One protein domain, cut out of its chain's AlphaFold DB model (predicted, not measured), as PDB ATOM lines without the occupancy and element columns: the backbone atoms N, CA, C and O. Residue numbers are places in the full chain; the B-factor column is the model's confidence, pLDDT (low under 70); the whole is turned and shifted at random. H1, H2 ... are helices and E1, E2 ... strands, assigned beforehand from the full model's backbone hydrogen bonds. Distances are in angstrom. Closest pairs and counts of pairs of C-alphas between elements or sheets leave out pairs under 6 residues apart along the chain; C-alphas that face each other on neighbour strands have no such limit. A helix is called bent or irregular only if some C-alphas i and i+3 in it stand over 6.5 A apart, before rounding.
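What this domain is: This is residues 14 to 148 of the 472 residues of the protein "uncharacterized protein LOC106169092" of Lingula unguis (UniProt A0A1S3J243). A small closed barrel of six strands, E2, E3, E7, E5, E6 and E4 round the ring, makes the core, and five helices lie on its outside. H4 and H5 form a helical hairpin along the side where E4 runs, H3 covers E5 and E6, and the short helices H1 and H2 lie near E2; E1 is added to E2 outside the ring. The printed part has 135 residues, with seven named strands and five named helices in the order E1 E2 E3 H1 E4 H2 H3 E5 E6 H4 H5 E7; the sheet is mixed, and the class is mixed, helices and strands. The whole is compact, with a radius of gyration of the C-alphas of 14.0 A, and rounded, with spans of 39 by 32 by 27 A.

How they stand to each other: E1, residues 14 to 16, and E2, residues 19 to 27, are an antiparallel hairpin, with N 14 and O 21 within hydrogen-bond range at 2.9 A. E2 and E3, residues 31 to 33, are the next hairpin, with N 27 and O 31 at 2.8 A; E1, E2 and E3 make a meander, each strand the antiparallel neighbour of the one before. H1, residues 36 to 42, is on the barrel, outside it, over E2 at a height over the sheet of 8.3 A; the closest C-alphas of the two are those of Cys 25 and Ala 39, 5.6 A apart. E4, residues 44 to 48, is antiparallel to E2, with N 46 and O 24 at 2.8 A; E3 lies on one side of E2 and E4 on the other side. H2, residues 49 to 53, is outside the barrel at a height of 5.2 A. H3, residues 65 to 73, only just touches H2, with 3 pairs of C-alphas within 8 A, the closest those of Ala 49 and His 69, 7.3 A apart. H3 lies over E5, residues 78 to 84, and E6, residues 95 to 98, a hairpin with N 81 and O 95 at 2.7 A. E6 and E4 are antiparallel, with N 47 and O 98 at 2.8 A. H4, residues 100 to 110, lies over E4 at a height of 9.0 A and runs along the strands, at 10 degrees to E4 on the local plane. H5, residues 113 to 130, touches H4 at a shallow tilt of 21 degrees, opposite ways; their closest C-alphas are those of Phe 108 and Gln 116, 5.7 A apart. H5 is irregular, with C-alphas 122 and 125 7.8 A apart, and has a kink of 58 degrees near residue 124. E7, residues 139 to 144, is parallel to E5, with N 142 and O 82 at 2.8 A, and parallel to E3, with N 32 and O 143 at 2.9 A. In H2, H3 and H4 every O i to N i+4 pair is within hydrogen-bond range; in H1 2 of 3 are, and in H5 12 of 14.

Where its parts are: E1 begins at C-alpha 14, (-36.100, -8.995, -33.179). E2 measures 25.4 A from its first to its last C-alpha, E5 18.8 A, E7 16.2 A and E4 13.3 A. H5 measures 23.3 A, from C-alpha 113 at (-50.618, -1.675, -39.595), and H4 15.4 A. E7 ends at C-alpha 144, (-24.169, -8.014, -17.631).

The domain as a whole: The two C-alphas farthest apart are those of Lys 113 and Asn 147, at 39.9 A. The printed part has no cut. The link from H2 to H3, with 11 residues, is long. The mean pLDDT of the printed part is 82.2; it is under 70 at residues 36 to 43, 55 to 64, 90, 92 and 147 to 148.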
ATOM      1  N   ILE A  14     -34.949  -8.277 -32.637       88.62
ATOM      2  CA  ILE A  14     -36.100  -8.995 -33.179       88.62
ATOM      3  C   ILE A  14     -36.656  -8.203 -34.362       88.62
ATOM      4  O   ILE A  14     -36.744  -6.974 -34.320       88.62
ATOM      5  N   LYS A  15     -36.992  -8.906 -35.447       89.25
ATOM      6  CA  LYS A  15     -37.545  -8.298 -36.657       89.25
ATOM      7  C   LYS A  15     -39.064  -8.159 -36.527       89.25
ATOM      8  O   LYS A  15     -39.739  -9.159 -36.301       89.25
ATOM      9  N   LEU A  16     -39.584  -6.944 -36.702       87.94
ATOM     10  CA  LEU A  16     -41.015  -6.639 -36.782       87.94
ATOM     11  C   LEU A  16     -41.317  -5.936 -38.106       87.94
ATOM     12  O   LEU A  16     -41.028  -4.750 -38.263       87.94
ATOM     13  N   GLY A  17     -41.855  -6.677 -39.076       85.94
ATOM     14  CA  GLY A  17     -41.983  -6.198 -40.454       85.94
ATOM     15  C   GLY A  17     -40.624  -5.762 -41.007       85.94
ATOM     16  O   GLY A  17     -39.675  -6.551 -41.054       85.94
ATOM     17  N   GLN A  18     -40.507  -4.489 -41.377       84.69
ATOM     18  CA  GLN A  18     -39.255  -3.892 -41.858       84.69
ATOM     19  C   GLN A  18     -38.327  -3.399 -40.735       84.69
ATOM     20  O   GLN A  18     -37.165  -3.083 -40.989       84.69
ATOM     21  N   LYS A  19     -38.796  -3.360 -39.482       86.62
ATOM     22  CA  LYS A  19     -38.014  -2.873 -38.343       86.62
ATOM     23  C   LYS A  19     -37.198  -3.957 -37.664       86.62
ATOM     24  O   LYS A  19     -37.577  -5.126 -37.623       86.62
ATOM     25  N   ARG A  20     -36.106  -3.527 -37.031       89.19
ATOM     26  CA  ARG A  20     -35.331  -4.323 -36.077       89.19
ATOM     27  C   ARG A  20     -35.362  -3.623 -34.729       89.19
ATOM     28  O   ARG A  20     -34.937  -2.481 -34.629       89.19
ATOM     29  N   ILE A  21     -35.858  -4.316 -33.713       89.69
ATOM     30  CA  ILE A  21     -35.970  -3.786 -32.356       89.69
ATOM     31  C   ILE A  21     -34.956  -4.509 -31.493       89.69
ATOM     32  O   ILE A  21     -35.030  -5.731 -31.346       89.69
ATOM     33  N   ARG A  22     -33.995  -3.764 -30.946       90.19
ATOM     34  CA  ARG A  22     -33.019  -4.313 -30.005       90.19
ATOM     35  C   ARG A  22     -33.694  -4.652 -28.683       90.19
ATOM     36  O   ARG A  22     -34.563  -3.912 -28.219       90.19
ATOM     37  N   CYS A  23     -33.280  -5.749 -28.060       90.12
ATOM     38  CA  CYS A  23     -33.814  -6.175 -26.770       90.12
ATOM     39  C   CYS A  23     -32.725  -6.698 -25.828       90.12
ATOM     40  O   CYS A  23     -31.616  -7.011 -26.248       90.12
ATOM     41  N   VAL A  24     -33.042  -6.773 -24.540       88.12
ATOM     42  CA  VAL A  24     -32.232  -7.426 -23.506       88.12
ATOM     43  C   VAL A  24     -33.123  -8.339 -22.679       88.12
ATOM     44  O   VAL A  24     -34.296  -8.038 -22.468       88.12
ATOM     45  N   CYS A  25     -32.576  -9.455 -22.209       87.19
ATOM     46  CA  CYS A  25     -33.265 -10.329 -21.272       87.19
ATOM     47  C   CYS A  25     -32.932  -9.894 -19.851       87.19
ATOM     48  O   CYS A  25     -31.763  -9.927 -19.462       87.19
ATOM     49  N   LEU A  26     -33.944  -9.526 -19.074       85.88
ATOM     50  CA  LEU A  26     -33.810  -9.307 -17.645       85.88
ATOM     51  C   LEU A  26     -33.731 -10.666 -16.938       85.88
ATOM     52  O   LEU A  26     -34.574 -11.547 -17.122       85.88
ATOM     53  N   CYS A  27     -32.682 -10.839 -16.146       78.94
ATOM     54  CA  CYS A  27     -32.487 -11.973 -15.260       78.94
ATOM     55  C   CYS A  27     -32.801 -11.550 -13.819       78.94
ATOM     56  O   CYS A  27     -32.845 -10.366 -13.486       78.94
ATOM     57  N   ARG A  28     -32.983 -12.529 -12.927       71.75
ATOM     58  CA  ARG A  28     -33.116 -12.249 -11.489       71.75
ATOM     59  C   ARG A  28     -31.855 -11.539 -10.963       71.75
ATOM     60  O   ARG A  28     -30.754 -11.822 -11.435       71.75
ATOM     61  N   ASN A  29     -32.026 -10.689  -9.946       74.56
ATOM     62  CA  ASN A  29     -30.967  -9.934  -9.251       74.56
ATOM     63  C   ASN A  29     -30.316  -8.809 -10.077       74.56
ATOM     64  O   ASN A  29     -29.094  -8.678 -10.057       74.56
ATOM     65  N   ASP A  30     -31.109  -8.020 -10.808       80.56
ATOM     66  CA  ASP A  30     -30.636  -6.845 -11.564       80.56
ATOM     67  C   ASP A  30     -29.517  -7.160 -12.570       80.56
ATOM     68  O   ASP A  30     -28.633  -6.351 -12.864       80.56
ATOM     69  N   LYS A  31     -29.554  -8.375 -13.119       82.56
ATOM     70  CA  LYS A  31     -28.639  -8.825 -14.163       82.56
ATOM     71  C   LYS A  31     -29.347  -8.909 -15.498       82.56
ATOM     72  O   LYS A  31     -30.560  -9.098 -15.552       82.56
ATOM     73  N   PHE A  32     -28.594  -8.807 -16.585       83.38
ATOM     74  CA  PHE A  32     -29.136  -9.013 -17.923       83.38
ATOM     75  C   PHE A  32     -28.263  -9.918 -18.783       83.38
ATOM     76  O   PHE A  32     -27.043  -9.997 -18.606       83.38
ATOM     77  N   HIS A  33     -28.904 -10.558 -19.757       81.06
ATOM     78  CA  HIS A  33     -28.250 -11.385 -20.759       81.06
ATOM     79  C   HIS A  33     -28.800 -11.110 -22.173       81.06
ATOM     80  O   HIS A  33     -29.808 -10.423 -22.349       81.06
ATOM     81  N   ILE A  34     -28.093 -11.599 -23.195       78.06
ATOM     82  CA  ILE A  34     -28.323 -11.294 -24.624       78.06
ATOM     83  C   ILE A  34     -28.872 -12.496 -25.407       78.06
ATOM     84  O   ILE A  34     -29.298 -12.357 -26.550       78.06
ATOM     85  N   ASP A  35     -28.918 -13.682 -24.810       74.12
ATOM     86  CA  ASP A  35     -29.514 -14.844 -25.468       74.12
ATOM     87  C   ASP A  35     -31.048 -14.718 -25.553       74.12
ATOM     88  O   ASP A  35     -31.776 -14.973 -24.592       74.12
ATOM     89  N   VAL A  36     -31.537 -14.322 -26.731       66.38
ATOM     90  CA  VAL A  36     -32.971 -14.161 -27.021       66.38
ATOM     91  C   VAL A  36     -33.698 -15.498 -27.102       66.38
ATOM     92  O   VAL A  36     -34.880 -15.549 -26.769       66.38
ATOM     93  N   GLN A  37     -33.022 -16.579 -27.507       64.62
ATOM     94  CA  GLN A  37     -33.657 -17.894 -27.637       64.62
ATOM     95  C   GLN A  37     -34.057 -18.432 -26.260       64.62
ATOM     96  O   GLN A  37     -35.164 -18.937 -26.082       64.62
ATOM     97  N   HIS A  38     -33.204 -18.232 -25.253       57.03
ATOM     98  CA  HIS A  38     -33.549 -18.568 -23.874       57.03
ATOM     99  C   HIS A  38     -34.553 -17.576 -23.262       57.03
ATOM    100  O   HIS A  38     -35.475 -17.978 -22.547       57.03
ATOM    101  N   ALA A  39     -34.425 -16.284 -23.582       57.22
ATOM    102  CA  ALA A  39     -35.302 -15.230 -23.068       57.22
ATOM    103  C   ALA A  39     -36.775 -15.432 -23.445       57.22
ATOM    104  O   ALA A  39     -37.647 -15.231 -22.607       57.22
ATOM    105  N   MET A  40     -37.041 -15.910 -24.664       59.12
ATOM    106  CA  MET A  40     -38.391 -16.200 -25.168       59.12
ATOM    107  C   MET A  40     -39.151 -17.252 -24.339       59.12
ATOM    108  O   MET A  40     -40.368 -17.340 -24.463       59.12
ATOM    109  N   THR A  41     -38.463 -18.051 -23.511       57.25
ATOM    110  CA  THR A  41     -39.081 -19.154 -22.749       57.25
ATOM    111  C   THR A  41     -39.075 -18.965 -21.231       57.25
ATOM    112  O   THR A  41     -39.861 -19.623 -20.549       57.25
ATOM    113  N   LYS A  42     -38.190 -18.124 -20.670       56.69
ATOM    114  CA  LYS A  42     -37.971 -18.052 -19.207       56.69
ATOM    115  C   LYS A  42     -37.636 -16.667 -18.637       56.69
ATOM    116  O   LYS A  42     -37.480 -16.562 -17.420       56.69
ATOM    117  N   GLY A  43     -37.485 -15.630 -19.462       62.56
ATOM    118  CA  GLY A  43     -36.997 -14.316 -19.026       62.56
ATOM    119  C   GLY A  43     -37.921 -13.165 -19.403       62.56
ATOM    120  O   GLY A  43     -38.685 -13.248 -20.361       62.56
ATOM    121  N   GLU A  44     -37.838 -12.065 -18.656       81.19
ATOM    122  CA  GLU A  44     -38.563 -10.842 -18.992       81.19
ATOM    123  C   GLU A  44     -37.766 -10.061 -20.046       81.19
ATOM    124  O   GLU A  44     -36.649  -9.604 -19.801       81.19
ATOM    125  N   LEU A  45     -38.312  -9.947 -21.257       88.50
ATOM    126  CA  LEU A  45     -37.679  -9.202 -22.342       88.50
ATOM    127  C   LEU A  45     -37.972  -7.706 -22.225       88.50
ATOM    128  O   LEU A  45     -39.125  -7.283 -22.142       88.50
ATOM    129  N   LEU A  46     -36.907  -6.911 -22.305       91.69
ATOM    130  CA  LEU A  46     -36.965  -5.460 -22.381       91.69
ATOM    131  C   LEU A  46     -36.548  -4.995 -23.777       91.69
ATOM    132  O   LEU A  46     -35.497  -5.382 -24.285       91.69
ATOM    133  N   PHE A  47     -37.354  -4.139 -24.393       92.75
ATOM    134  CA  PHE A  47     -37.179  -3.672 -25.770       92.75
ATOM    135  C   PHE A  47     -36.732  -2.224 -25.790       92.75
ATOM    136  O   PHE A  47     -37.313  -1.390 -25.103       92.75
ATOM    137  N   LEU A  48     -35.730  -1.891 -26.595       91.56
ATOM    138  CA  LEU A  48     -35.220  -0.532 -26.660       91.56
ATOM    139  C   LEU A  48     -36.279   0.418 -27.229       91.56
ATOM    140  O   LEU A  48     -36.708   0.294 -28.376       91.56
ATOM    141  N   ALA A  49     -36.680   1.397 -26.424       91.62
ATOM    142  CA  ALA A  49     -37.853   2.208 -26.707       91.62
ATOM    143  C   ALA A  49     -37.672   3.132 -27.924       91.62
ATOM    144  O   ALA A  49     -38.643   3.431 -28.619       91.62
ATOM    145  N   THR A  50     -36.438   3.546 -28.223       88.50
ATOM    146  CA  THR A  50     -36.130   4.335 -29.425       88.50
ATOM    147  C   THR A  50     -36.396   3.550 -30.703       88.50
ATOM    148  O   THR A  50     -37.010   4.092 -31.616       88.50
ATOM    149  N   ASP A  51     -36.018   2.270 -30.749       89.38
ATOM    150  CA  ASP A  51     -36.221   1.419 -31.930       89.38
ATOM    151  C   ASP A  51     -37.719   1.164 -32.170       89.38
ATOM    152  O   ASP A  51     -38.187   1.079 -33.308       89.38
ATOM    153  N   VAL A  52     -38.493   1.091 -31.080       89.38
ATOM    154  CA  VAL A  52     -39.952   0.956 -31.135       89.38
ATOM    155  C   VAL A  52     -40.587   2.203 -31.743       89.38
ATOM    156  O   VAL A  52     -41.371   2.070 -32.679       89.38
ATOM    157  N   LEU A  53     -40.242   3.402 -31.259       87.00
ATOM    158  CA  LEU A  53     -40.893   4.651 -31.675       87.00
ATOM    159  C   LEU A  53     -40.378   5.234 -32.997       87.00
ATOM    160  O   LEU A  53     -41.099   5.997 -33.636       87.00
ATOM    161  N   GLN A  54     -39.156   4.913 -33.422       82.50
ATOM    162  CA  GLN A  54     -38.545   5.508 -34.612       82.50
ATOM    163  C   GLN A  54     -39.313   5.141 -35.886       82.50
ATOM    164  O   GLN A  54     -39.219   4.013 -36.345       82.50
ATOM    165  N   VAL A  55     -40.079   6.057 -36.475       68.50
ATOM    166  CA  VAL A  55     -40.857   5.777 -37.696       68.50
ATOM    167  C   VAL A  55     -39.921   5.448 -38.866       68.50
ATOM    168  O   VAL A  55     -38.911   6.119 -39.080       68.50
ATOM    169  N   THR A  56     -40.256   4.402 -39.620       59.78
ATOM    170  CA  THR A  56     -39.496   3.935 -40.785       59.78
ATOM    171  C   THR A  56     -39.345   5.073 -41.806       59.78
ATOM    172  O   THR A  56     -40.339   5.669 -42.210       59.78
ATOM    173  N   GLY A  57     -38.110   5.407 -42.198       52.44
ATOM    174  CA  GLY A  57     -37.819   6.501 -43.141       52.44
ATOM    175  C   GLY A  57     -37.609   7.890 -42.518       52.44
ATOM    176  O   GLY A  57     -37.345   8.838 -43.251       52.44
ATOM    177  N   CYS A  58     -37.680   8.025 -41.187       49.06
ATOM    178  CA  CYS A  58     -37.340   9.263 -40.486       49.06
ATOM    179  C   CYS A  58     -36.112   9.051 -39.586       49.06
ATOM    180  O   CYS A  58     -36.153   8.316 -38.597       49.06
ATOM    181  N   GLU A  59     -34.995   9.693 -39.932       49.16
ATOM    182  CA  GLU A  59     -33.733   9.590 -39.182       49.16
ATOM    183  C   GLU A  59     -33.708  10.467 -37.923       49.16
ATOM    184  O   GLU A  59     -32.839  10.301 -37.067       49.16
ATOM    185  N   GLN A  60     -34.668  11.385 -37.769       50.81
ATOM    186  CA  GLN A  60     -34.715  12.275 -36.614       50.81
ATOM    187  C   GLN A  60     -35.624  11.708 -35.517       50.81
ATOM    188  O   GLN A  60     -36.811  11.474 -35.765       50.81
ATOM    189  N   PRO A  61     -35.117  11.512 -34.283       53.47
ATOM    190  CA  PRO A  61     -35.973  11.163 -33.162       53.47
ATOM    191  C   PRO A  61     -37.002  12.279 -32.967       53.47
ATOM    192  O   PRO A  61     -36.644  13.458 -32.887       53.47
ATOM    193  N   ALA A  62     -38.290  11.931 -32.911       56.00
ATOM    194  CA  ALA A  62     -39.322  12.933 -32.696       56.00
ATOM    195  C   ALA A  62     -39.030  13.655 -31.370       56.00
ATOM    196  O   ALA A  62     -38.756  13.008 -30.354       56.00
ATOM    197  N   LYS A  63     -39.118  14.993 -31.364       54.22
ATOM    198  CA  LYS A  63     -38.762  15.864 -30.221       54.22
ATOM    199  C   LYS A  63     -39.442  15.485 -28.885       54.22
ATOM    200  O   LYS A  63     -39.023  15.954 -27.833       54.22
ATOM    201  N   ASN A  64     -40.453  14.612 -28.910       63.31
ATOM    202  CA  ASN A  64     -41.273  14.216 -27.767       63.31
ATOM    203  C   ASN A  64     -40.970  12.823 -27.175       63.31
ATOM    204  O   ASN A  64     -41.623  12.450 -26.200       63.31
ATOM    205  N   PHE A  65     -40.006  12.050 -27.695       81.44
ATOM    206  CA  PHE A  65     -39.727  10.686 -27.201       81.44
ATOM    207  C   PHE A  65     -39.520  10.579 -25.678       81.44
ATOM    208  O   PHE A  65     -40.155   9.714 -25.069       81.44
ATOM    209  N   PRO A  66     -38.769  11.478 -25.005       82.25
ATOM    210  CA  PRO A  66     -38.621  11.411 -23.549       82.25
ATOM    211  C   PRO A  66     -39.952  11.495 -22.787       82.25
ATOM    212  O   PRO A  66     -40.146  10.770 -21.812       82.25
ATOM    213  N   ARG A  67     -40.896  12.331 -23.250       84.06
ATOM    214  CA  ARG A  67     -42.230  12.464 -22.637       84.06
ATOM    215  C   ARG A  67     -43.064  11.202 -22.839       84.06
ATOM    216  O   ARG A  67     -43.762  10.781 -21.918       84.06
ATOM    217  N   ILE A  68     -42.967  10.587 -24.019       86.44
ATOM    218  CA  ILE A  68     -43.651   9.325 -24.317       86.44
ATOM    219  C   ILE A  68     -43.117   8.232 -23.390       86.44
ATOM    220  O   ILE A  68     -43.901   7.608 -22.682       86.44
ATOM    221  N   HIS A  69     -41.799   8.041 -23.309       90.50
ATOM    222  CA  HIS A  69     -41.219   7.013 -22.443       90.50
ATOM    223  C   HIS A  69     -41.593   7.213 -20.967       90.50
ATOM    224  O   HIS A  69     -42.043   6.266 -20.327       90.50
ATOM    225  N   ALA A  70     -41.531   8.450 -20.460       88.81
ATOM    226  CA  ALA A  70     -41.944   8.771 -19.093       88.81
ATOM    227  C   ALA A  70     -43.435   8.476 -18.829       88.81
ATOM    228  O   ALA A  70     -43.806   8.030 -17.746       88.81
ATOM    229  N   ARG A  71     -44.319   8.683 -19.817       91.94
ATOM    230  CA  ARG A  71     -45.744   8.320 -19.707       91.94
ATOM    231  C   ARG A  71     -45.941   6.807 -19.588       91.94
ATOM    232  O   ARG A  71     -46.805   6.371 -18.835       91.94
ATOM    233  N   TYR A  72     -45.169   6.013 -20.323       93.12
ATOM    234  CA  TYR A  72     -45.221   4.554 -20.212       93.12
ATOM    235  C   TYR A  72     -44.605   4.058 -18.898       93.12
ATOM    236  O   TYR A  72     -45.146   3.132 -18.300       93.12
ATOM    237  N   ALA A  73     -43.549   4.713 -18.413       93.19
ATOM    238  CA  ALA A  73     -42.908   4.388 -17.142       93.19
ATOM    239  C   ALA A  73     -43.847   4.563 -15.945       93.19
ATOM    240  O   ALA A  73     -44.005   3.641 -15.159       93.19
ATOM    241  N   ARG A  74     -44.618   5.661 -15.908       90.31
ATOM    242  CA  ARG A  74     -45.659   5.888 -14.883       90.31
ATOM    243  C   ARG A  74     -46.731   4.794 -14.805       90.31
ATOM    244  O   ARG A  74     -47.436   4.713 -13.808       90.31
ATOM    245  N   ASN A  75     -46.882   3.989 -15.856       89.56
ATOM    246  CA  ASN A  75     -47.807   2.856 -15.897       89.56
ATOM    247  C   ASN A  75     -47.092   1.503 -15.697       89.56
ATOM    248  O   ASN A  75     -47.693   0.463 -15.942       89.56
ATOM    249  N   GLY A  76     -45.802   1.514 -15.341       91.88
ATOM    250  CA  GLY A  76     -44.939   0.339 -15.213       91.88
ATOM    251  C   GLY A  76     -44.729  -0.442 -16.511       91.88
ATOM    252  O   GLY A  76     -44.443  -1.637 -16.489       91.88
ATOM    253  N   LEU A  77     -44.880   0.224 -17.659       93.81
ATOM    254  CA  LEU A  77     -44.692  -0.367 -18.989       93.81
ATOM    255  C   LEU A  77     -43.316  -0.054 -19.589       93.81
ATOM    256  O   LEU A  77     -42.954  -0.605 -20.630       93.81
ATOM    257  N   ALA A  78     -42.567   0.856 -18.969       95.38
ATOM    258  CA  ALA A  78     -41.218   1.220 -19.369       95.38
ATOM    259  C   ALA A  78     -40.331   1.437 -18.146       95.38
ATOM    260  O   ALA A  78     -40.809   1.876 -17.107       95.38
ATOM    261  N   ALA A  79     -39.036   1.211 -18.308       94.12
ATOM    262  CA  ALA A  79     -38.031   1.507 -17.299       94.12
ATOM    263  C   ALA A  79     -36.860   2.258 -17.926       94.12
ATOM    264  O   ALA A  79     -36.482   2.018 -19.081       94.12
ATOM    265  N   LYS A  80     -36.253   3.155 -17.150       93.44
ATOM    266  CA  LYS A  80     -34.982   3.781 -17.498       93.44
ATOM    267  C   LYS A  80     -33.844   2.838 -17.109       93.44
ATOM    268  O   LYS A  80     -33.541   2.658 -15.937       93.44
ATOM    269  N   VAL A  81     -33.214   2.220 -18.097       90.56
ATOM    270  CA  VAL A  81     -32.165   1.218 -17.916       90.56
ATOM    271  C   VAL A  81     -30.787   1.872 -17.951       90.56
ATOM    272  O   VAL A  81     -30.346   2.428 -18.967       90.56
ATOM    273  N   GLN A  82     -30.077   1.768 -16.832       89.31
ATOM    274  CA  GLN A  82     -28.671   2.109 -16.704       89.31
ATOM    275  C   GLN A  82     -27.822   0.839 -16.726       89.31
ATOM    276  O   GLN A  82     -28.060  -0.079 -15.951       89.31
ATOM    277  N   LEU A  83     -26.820   0.783 -17.600       84.75
ATOM    278  CA  LEU A  83     -25.947  -0.381 -17.734       84.75
ATOM    279  C   LEU A  83     -24.618  -0.120 -17.036       84.75
ATOM    280  O   LEU A  83     -23.965   0.895 -17.291       84.75
ATOM    281  N   LYS A  84     -24.206  -1.039 -16.164       83.81
ATOM    282  CA  LYS A  84     -22.932  -0.953 -15.445       83.81
ATOM    283  C   LYS A  84     -21.801  -1.603 -16.236       83.81
ATOM    284  O   LYS A  84     -21.916  -2.731 -16.702       83.81
ATOM    285  N   GLY A  85     -20.684  -0.884 -16.353       74.25
ATOM    286  CA  GLY A  85     -19.401  -1.436 -16.803       74.25
ATOM    287  C   GLY A  85     -19.305  -1.830 -18.281       74.25
ATOM    288  O   GLY A  85     -18.273  -2.365 -18.677       74.25
ATOM    289  N   ILE A  86     -20.335  -1.583 -19.102       73.81
ATOM    290  CA  ILE A  86     -20.357  -1.968 -20.522       73.81
ATOM    291  C   ILE A  86     -20.871  -0.832 -21.395       73.81
ATOM    292  O   ILE A  86     -21.849  -0.159 -21.076       73.81
ATOM    293  N   ARG A  87     -20.211  -0.660 -22.543       72.88
ATOM    294  CA  ARG A  87     -20.673   0.200 -23.630       72.88
ATOM    295  C   ARG A  87     -21.366  -0.662 -24.677       72.88
ATOM    296  O   ARG A  87     -20.793  -1.630 -25.173       72.88
ATOM    297  N   ILE A  88     -22.594  -0.296 -25.014       73.44
ATOM    298  CA  ILE A  88     -23.354  -0.941 -26.081       73.44
ATOM    299  C   ILE A  88     -23.181  -0.129 -27.363       73.44
ATOM    300  O   ILE A  88     -23.174   1.104 -27.336       73.44
ATOM    301  N   HIS A  89     -23.014  -0.816 -28.492       71.31
ATOM    302  CA  HIS A  89     -22.876  -0.139 -29.777       71.31
ATOM    303  C   HIS A  89     -24.150   0.656 -30.118       71.31
ATOM    304  O   HIS A  89     -25.255   0.108 -30.109       71.31
ATOM    305  N   GLY A  90     -24.001   1.955 -30.410       65.94
ATOM    306  CA  GLY A  90     -25.128   2.836 -30.738       65.94
ATOM    307  C   GLY A  90     -26.108   3.062 -29.579       65.94
ATOM    308  O   GLY A  90     -27.311   3.185 -29.813       65.94
ATOM    309  N   TRP A  91     -25.617   3.046 -28.334       70.06
ATOM    310  CA  TRP A  91     -26.415   3.204 -27.114       70.06
ATOM    311  C   TRP A  91     -25.637   4.041 -26.084       70.06
ATOM    312  O   TRP A  91     -24.593   3.625 -25.579       70.06
ATOM    313  N   SER A  92     -26.181   5.203 -25.705       68.38
ATOM    314  CA  SER A  92     -25.702   6.020 -24.580       68.38
ATOM    315  C   SER A  92     -26.567   5.763 -23.342       68.38
ATOM    316  O   SER A  92     -27.707   6.211 -23.278       68.38
ATOM    317  N   SER A  93     -26.054   5.001 -22.373       72.88
ATOM    318  CA  SER A  93     -26.767   4.744 -21.116       72.88
ATOM    319  C   SER A  93     -26.864   6.038 -20.290       72.88
ATOM    320  O   SER A  93     -25.868   6.760 -20.221       72.88
ATOM    321  N   PRO A  94     -28.010   6.348 -19.654       84.88
ATOM    322  CA  PRO A  94     -29.229   5.540 -19.529       84.88
ATOM    323  C   PRO A  94     -30.166   5.630 -20.744       84.88
ATOM    324  O   PRO A  94     -30.285   6.682 -21.364       84.88
ATOM    325  N   VAL A  95     -30.895   4.549 -21.033       88.31
ATOM    326  CA  VAL A  95     -31.913   4.516 -22.103       88.31
ATOM    327  C   VAL A  95     -33.255   4.043 -21.580       88.31
ATOM    328  O   VAL A  95     -33.341   3.440 -20.519       88.31
ATOM    329  N   TRP A  96     -34.303   4.278 -22.353       92.81
ATOM    330  CA  TRP A  96     -35.623   3.748 -22.058       92.81
ATOM    331  C   TRP A  96     -35.820   2.383 -22.704       92.81
ATOM    332  O   TRP A  96     -35.536   2.212 -23.892       92.81
ATOM    333  N   CYS A  97     -36.359   1.439 -21.940       93.56
ATOM    334  CA  CYS A  97     -36.799   0.151 -22.452       93.56
ATOM    335  C   CYS A  97     -38.262  -0.110 -22.086       93.56
ATOM    336  O   CYS A  97     -38.711   0.296 -21.019       93.56
ATOM    337  N   TYR A  98     -38.990  -0.790 -22.965       94.94
ATOM    338  CA  TYR A  98     -40.359  -1.246 -22.746       94.94
ATOM    339  C   TYR A  98     -40.389  -2.705 -22.297       94.94
ATOM    340  O   TYR A  98     -39.592  -3.501 -22.787       94.94
ATOM    341  N   SER A  99     -41.346  -3.066 -21.440       93.00
ATOM    342  CA  SER A  99     -41.751  -4.470 -21.269       93.00
ATOM    343  C   SER A  99     -42.444  -4.989 -22.535       93.00
ATOM    344  O   SER A  99     -42.733  -4.222 -23.456       93.00
ATOM    345  N   VAL A 100     -42.786  -6.279 -22.581       91.25
ATOM    346  CA  VAL A 100     -43.605  -6.862 -23.667       91.25
ATOM    347  C   VAL A 100     -44.945  -6.126 -23.809       91.25
ATOM    348  O   VAL A 100     -45.359  -5.775 -24.915       91.25
ATOM    349  N   GLN A 101     -45.597  -5.818 -22.685       91.44
ATOM    350  CA  GLN A 101     -46.849  -5.060 -22.669       91.44
ATOM    351  C   GLN A 101     -46.645  -3.624 -23.176       91.44
ATOM    352  O   GLN A 101     -47.436  -3.118 -23.979       91.44
ATOM    353  N   GLY A 102     -45.562  -2.971 -22.740       93.62
ATOM    354  CA  GLY A 102     -45.193  -1.637 -23.207       93.62
ATOM    355  C   GLY A 102     -44.891  -1.598 -24.701       93.62
ATOM    356  O   GLY A 102     -45.354  -0.686 -25.382       93.62
ATOM    357  N   LEU A 103     -44.188  -2.610 -25.220       93.62
ATOM    358  CA  LEU A 103     -43.896  -2.779 -26.640       93.62
ATOM    359  C   LEU A 103     -45.192  -2.866 -27.442       93.62
ATOM    360  O   LEU A 103     -45.367  -2.097 -28.383       93.62
ATOM    361  N   LEU A 104     -46.099  -3.772 -27.068       91.69
ATOM    362  CA  LEU A 104     -47.371  -3.948 -27.770       91.69
ATOM    363  C   LEU A 104     -48.165  -2.642 -27.789       91.69
ATOM    364  O   LEU A 104     -48.561  -2.178 -28.854       91.69
ATOM    365  N   LYS A 105     -48.323  -1.994 -26.634       92.19
ATOM    366  CA  LYS A 105     -49.075  -0.740 -26.544       92.19
ATOM    367  C   LYS A 105     -48.433   0.380 -27.376       92.19
ATOM    368  O   LYS A 105     -49.136   1.038 -28.136       92.19
ATOM    369  N   ALA A 106     -47.111   0.542 -27.313       91.25
ATOM    370  CA  ALA A 106     -46.396   1.552 -28.095       91.25
ATOM    371  C   ALA A 106     -46.448   1.277 -29.604       91.25
ATOM    372  O   ALA A 106     -46.593   2.208 -30.395       91.25
ATOM    373  N   VAL A 107     -46.365   0.012 -30.021       91.81
ATOM    374  CA  VAL A 107     -46.487  -0.360 -31.435       91.81
ATOM    375  C   VAL A 107     -47.889  -0.053 -31.964       91.81
ATOM    376  O   VAL A 107     -48.017   0.544 -33.029       91.81
ATOM    377  N   PHE A 108     -48.939  -0.405 -31.223       90.88
ATOM    378  CA  PHE A 108     -50.320  -0.139 -31.638       90.88
ATOM    379  C   PHE A 108     -50.683   1.351 -31.638       90.88
ATOM    380  O   PHE A 108     -51.545   1.762 -32.410       90.88
ATOM    381  N   GLU A 109     -50.021   2.161 -30.813       89.50
ATOM    382  CA  GLU A 109     -50.252   3.606 -30.764       89.50
ATOM    383  C   GLU A 109     -49.473   4.377 -31.845       89.50
ATOM    384  O   GLU A 109     -49.992   5.350 -32.386       89.50
ATOM    385  N   TYR A 110     -48.240   3.963 -32.172       86.06
ATOM    386  CA  TYR A 110     -47.315   4.793 -32.960       86.06
ATOM    387  C   TYR A 110     -46.823   4.189 -34.278       86.06
ATOM    388  O   TYR A 110     -46.118   4.876 -35.016       86.06
ATOM    389  N   GLN A 111     -47.120   2.923 -34.572       85.75
ATOM    390  CA  GLN A 111     -46.623   2.245 -35.776       85.75
ATOM    391  C   GLN A 111     -47.734   1.961 -36.781       85.75
ATOM    392  O   GLN A 111     -48.912   1.953 -36.433       85.75
ATOM    393  N   ASP A 112     -47.355   1.718 -38.035       86.62
ATOM    394  CA  ASP A 112     -48.287   1.339 -39.093       86.62
ATOM    395  C   ASP A 112     -48.845  -0.086 -38.911       86.62
ATOM    396  O   ASP A 112     -48.354  -0.901 -38.123       86.62
ATOM    397  N   LYS A 113     -49.891  -0.401 -39.684       88.31
ATOM    398  CA  LYS A 113     -50.618  -1.675 -39.595       88.31
ATOM    399  C   LYS A 113     -49.751  -2.902 -39.902       88.31
ATOM    400  O   LYS A 113     -50.049  -3.981 -39.387       88.31
ATOM    401  N   GLU A 114     -48.709  -2.776 -40.726       90.81
ATOM    402  CA  GLU A 114     -47.817  -3.891 -41.061       90.81
ATOM    403  C   GLU A 114     -46.980  -4.278 -39.837       90.81
ATOM    404  O   GLU A 114     -46.949  -5.447 -39.435       90.81
ATOM    405  N   ILE A 115     -46.378  -3.282 -39.184       89.19
ATOM    406  CA  ILE A 115     -45.594  -3.481 -37.961       89.19
ATOM    407  C   ILE A 115     -46.496  -3.961 -36.819       89.19
ATOM    408  O   ILE A 115     -46.118  -4.889 -36.102       89.19
ATOM    409  N   GLN A 116     -47.700  -3.398 -36.674       89.62
ATOM    410  CA  GLN A 116     -48.685  -3.847 -35.680       89.62
ATOM    411  C   GLN A 116     -49.026  -5.333 -35.839       89.62
ATOM    412  O   GLN A 116     -48.963  -6.093 -34.869       89.62
ATOM    413  N   LYS A 117     -49.328  -5.768 -37.070       89.69
ATOM    414  CA  LYS A 117     -49.633  -7.170 -37.374       89.69
ATOM    415  C   LYS A 117     -48.451  -8.083 -37.048       89.69
ATOM    416  O   LYS A 117     -48.640  -9.102 -36.385       89.69
ATOM    417  N   SER A 118     -47.240  -7.712 -37.470       92.50
ATOM    418  CA  SER A 118     -46.032  -8.498 -37.194       92.50
ATOM    419  C   SER A 118     -45.726  -8.578 -35.695       92.50
ATOM    420  O   SER A 118     -45.333  -9.636 -35.208       92.50
ATOM    421  N   CYS A 119     -45.942  -7.488 -34.954       91.44
ATOM    422  CA  CYS A 119     -45.771  -7.449 -33.505       91.44
ATOM    423  C   CYS A 119     -46.707  -8.435 -32.806       91.44
ATOM    424  O   CYS A 119     -46.254  -9.268 -32.024       91.44
ATOM    425  N   LEU A 120     -47.998  -8.402 -33.149       89.56
ATOM    426  CA  LEU A 120     -48.989  -9.295 -32.556       89.56
ATOM    427  C   LEU A 120     -48.687 -10.771 -32.861       89.56
ATOM    428  O   LEU A 120     -48.796 -11.611 -31.975       89.56
ATOM    429  N   GLN A 121     -48.266 -11.090 -34.087       89.81
ATOM    430  CA  GLN A 121     -47.912 -12.462 -34.472       89.81
ATOM    431  C   GLN A 121     -46.715 -13.007 -33.686       89.81
ATOM    432  O   GLN A 121     -46.745 -14.165 -33.277       89.81
ATOM    433  N   ASN A 122     -45.696 -12.178 -33.455       87.19
ATOM    434  CA  ASN A 122     -44.455 -12.603 -32.809       87.19
ATOM    435  C   ASN A 122     -44.536 -12.611 -31.278       87.19
ATOM    436  O   ASN A 122     -43.823 -13.378 -30.638       87.19
ATOM    437  N   PHE A 123     -45.373 -11.754 -30.685       88.25
ATOM    438  CA  PHE A 123     -45.374 -11.527 -29.238       88.25
ATOM    439  C   PHE A 123     -46.661 -11.933 -28.521       88.25
ATOM    440  O   PHE A 123     -46.695 -11.827 -27.298       88.25
ATOM    441  N   LYS A 124     -47.698 -12.432 -29.214       85.62
ATOM    442  CA  LYS A 124     -48.952 -12.852 -28.556       85.62
ATOM    443  C   LYS A 124     -48.719 -13.850 -27.417       85.62
ATOM    444  O   LYS A 124     -49.222 -13.640 -26.324       85.62
ATOM    445  N   ASP A 125     -47.922 -14.893 -27.640       84.75
ATOM    446  CA  ASP A 125     -47.788 -15.997 -26.684       84.75
ATOM    447  C   ASP A 125     -46.968 -15.549 -25.470       84.75
ATOM    448  O   ASP A 125     -47.312 -15.835 -24.327       84.75
ATOM    449  N   MET A 126     -45.935 -14.743 -25.720       83.44
ATOM    450  CA  MET A 126     -45.138 -14.107 -24.675       83.44
ATOM    451  C   MET A 126     -45.956 -13.102 -23.865       83.44
ATOM    452  O   MET A 126     -45.822 -13.032 -22.648       83.44
ATOM    453  N   TRP A 127     -46.826 -12.332 -24.513       85.06
ATOM    454  CA  TRP A 127     -47.718 -11.414 -23.816       85.06
ATOM    455  C   TRP A 127     -48.670 -12.160 -22.885       85.06
ATOM    456  O   TRP A 127     -48.783 -11.782 -21.725       85.06
ATOM    457  N   MET A 128     -49.262 -13.266 -23.344       84.12
ATOM    458  CA  MET A 128     -50.128 -14.103 -22.507       84.12
ATOM    459  C   MET A 128     -49.391 -14.651 -21.275       84.12
ATOM    460  O   MET A 128     -49.984 -14.755 -20.209       84.12
ATOM    461  N   GLN A 129     -48.095 -14.957 -21.394       82.44
ATOM    462  CA  GLN A 129     -47.263 -15.423 -20.274       82.44
ATOM    463  C   GLN A 129     -46.795 -14.301 -19.337       82.44
ATOM    464  O   GLN A 129     -46.427 -14.567 -18.196       82.44
ATOM    465  N   THR A 130     -46.771 -13.056 -19.815       79.88
ATOM    466  CA  THR A 130     -46.219 -11.900 -19.086       79.88
ATOM    467  C   THR A 130     -47.294 -10.914 -18.632       79.88
ATOM    468  O   THR A 130     -46.969  -9.854 -18.095       79.88
ATOM    469  N   ILE A 131     -48.576 -11.232 -18.837       82.50
ATOM    470  CA  ILE A 131     -49.687 -10.336 -18.498       82.50
ATOM    471  C   ILE A 131     -49.800 -10.084 -16.988       82.50
ATOM    472  O   ILE A 131     -50.085  -8.960 -16.582       82.50
ATOM    473  N   ASP A 132     -49.478 -11.095 -16.177       83.44
ATOM    474  CA  ASP A 132     -49.558 -11.051 -14.713       83.44
ATOM    475  C   ASP A 132     -48.231 -10.658 -14.036       83.44
ATOM    476  O   ASP A 132     -48.124 -10.692 -12.807       83.44
ATOM    477  N   LEU A 133     -47.195 -10.305 -14.811       81.50
ATOM    478  CA  LEU A 133     -45.941  -9.827 -14.230       81.50
ATOM    479  C   LEU A 133     -46.142  -8.475 -13.531       81.50
ATOM    480  O   LEU A 133     -46.943  -7.650 -13.984       81.50
ATOM    481  N   PRO A 134     -45.412  -8.224 -12.428       85.00
ATOM    482  CA  PRO A 134     -45.488  -6.951 -11.737       85.00
ATOM    483  C   PRO A 134     -45.041  -5.802 -12.656       85.00
ATOM    484  O   PRO A 134     -44.222  -6.008 -13.554       85.00
ATOM    485  N   PRO A 135     -45.537  -4.576 -12.421       88.00
ATOM    486  CA  PRO A 135     -45.133  -3.419 -13.205       88.00
ATOM    487  C   PRO A 135     -43.624  -3.163 -13.081       88.00
ATOM    488  O   PRO A 135     -43.051  -3.313 -11.998       88.00
ATOM    489  N   LEU A 136     -42.990  -2.734 -14.176       90.00
ATOM    490  CA  LEU A 136     -41.576  -2.361 -14.157       90.00
ATOM    491  C   LEU A 136     -41.335  -1.164 -13.223       90.00
ATOM    492  O   LEU A 136     -42.147  -0.234 -13.208       90.00
ATOM    493  N   PRO A 137     -40.203  -1.127 -12.498       90.81
ATOM    494  CA  PRO A 137     -39.795   0.065 -11.767       90.81
ATOM    495  C   PRO A 137     -39.362   1.178 -12.734       90.81
ATOM    496  O   PRO A 137     -38.892   0.916 -13.842       90.81
ATOM    497  N   ASP A 138     -39.434   2.432 -12.281       86.81
ATOM    498  CA  ASP A 138     -39.089   3.609 -13.098       86.81
ATOM    499  C   ASP A 138     -37.643   3.589 -13.618       86.81
ATOM    500  O   ASP A 138     -37.344   4.133 -14.686       86.81
ATOM    501  N   SER A 139     -36.732   2.967 -12.868       91.38
ATOM    502  CA  SER A 139     -35.322   2.852 -13.220       91.38
ATOM    503  C   SER A 139     -34.776   1.482 -12.835       91.38
ATOM    504  O   SER A 139     -35.047   0.977 -11.750       91.38
ATOM    505  N   LEU A 140     -33.946   0.921 -13.711       90.38
ATOM    506  CA  LEU A 140     -33.228  -0.334 -13.509       90.38
ATOM    507  C   LEU A 140     -31.736  -0.092 -13.684       90.38
ATOM    508  O   LEU A 140     -31.320   0.599 -14.615       90.38
ATOM    509  N   ILE A 141     -30.923  -0.680 -12.815       89.56
ATOM    510  CA  ILE A 141     -29.467  -0.635 -12.933       89.56
ATOM    511  C   ILE A 141     -28.990  -2.055 -13.191       89.56
ATOM    512  O   ILE A 141     -28.931  -2.850 -12.263       89.56
ATOM    513  N   LEU A 142     -28.656  -2.367 -14.441       88.00
ATOM    514  CA  LEU A 142     -28.369  -3.732 -14.860       88.00
ATOM    515  C   LEU A 142     -26.869  -3.989 -15.014       88.00
ATOM    516  O   LEU A 142     -26.132  -3.187 -15.600       88.00
ATOM    517  N   GLU A 143     -26.433  -5.144 -14.525       87.75
ATOM    518  CA  GLU A 143     -25.090  -5.683 -14.738       87.75
ATOM    519  C   GLU A 143     -25.138  -6.864 -15.717       87.75
ATOM    520  O   GLU A 143     -26.037  -7.703 -15.669       87.75
ATOM    521  N   TYR A 144     -24.189  -6.934 -16.647       85.44
ATOM    522  CA  TYR A 144     -24.169  -8.014 -17.631       85.44
ATOM    523  C   TYR A 144     -23.710  -9.320 -17.003       85.44
ATOM    524  O   TYR A 144     -22.606  -9.410 -16.457       85.44
ATOM    525  N   ASP A 145     -24.530 -10.356 -17.145       83.31
ATOM    526  CA  ASP A 145     -24.169 -11.688 -16.691       83.31
ATOM    527  C   ASP A 145     -23.289 -12.397 -17.729       83.31
ATOM    528  O   ASP A 145     -23.773 -13.004 -18.691       83.31
ATOM    529  N   LYS A 146     -21.971 -12.318 -17.511       76.75
ATOM    530  CA  LYS A 146     -20.954 -13.030 -18.302       76.75
ATOM    531  C   LYS A 146     -20.983 -14.548 -18.091       76.75
ATOM    532  O   LYS A 146     -20.455 -15.274 -18.925       76.75
ATOM    533  N   ASN A 147     -21.552 -15.027 -16.982       69.88
ATOM    534  CA  ASN A 147     -21.498 -16.437 -16.591       69.88
ATOM    535  C   ASN A 147     -22.700 -17.237 -17.105       69.88
ATOM    536  O   ASN A 147     -22.649 -18.467 -17.133       69.88
ATOM    537  N   TYR A 148     -23.759 -16.553 -17.546       65.88
ATOM    538  CA  TYR A 148     -25.002 -17.178 -17.989       65.88
ATOM    539  C   TYR A 148     -24.821 -18.134 -19.185       65.88
ATOM    540  O   TYR A 148     -25.413 -19.214 -19.212       65.88
TER     541      TYR A 148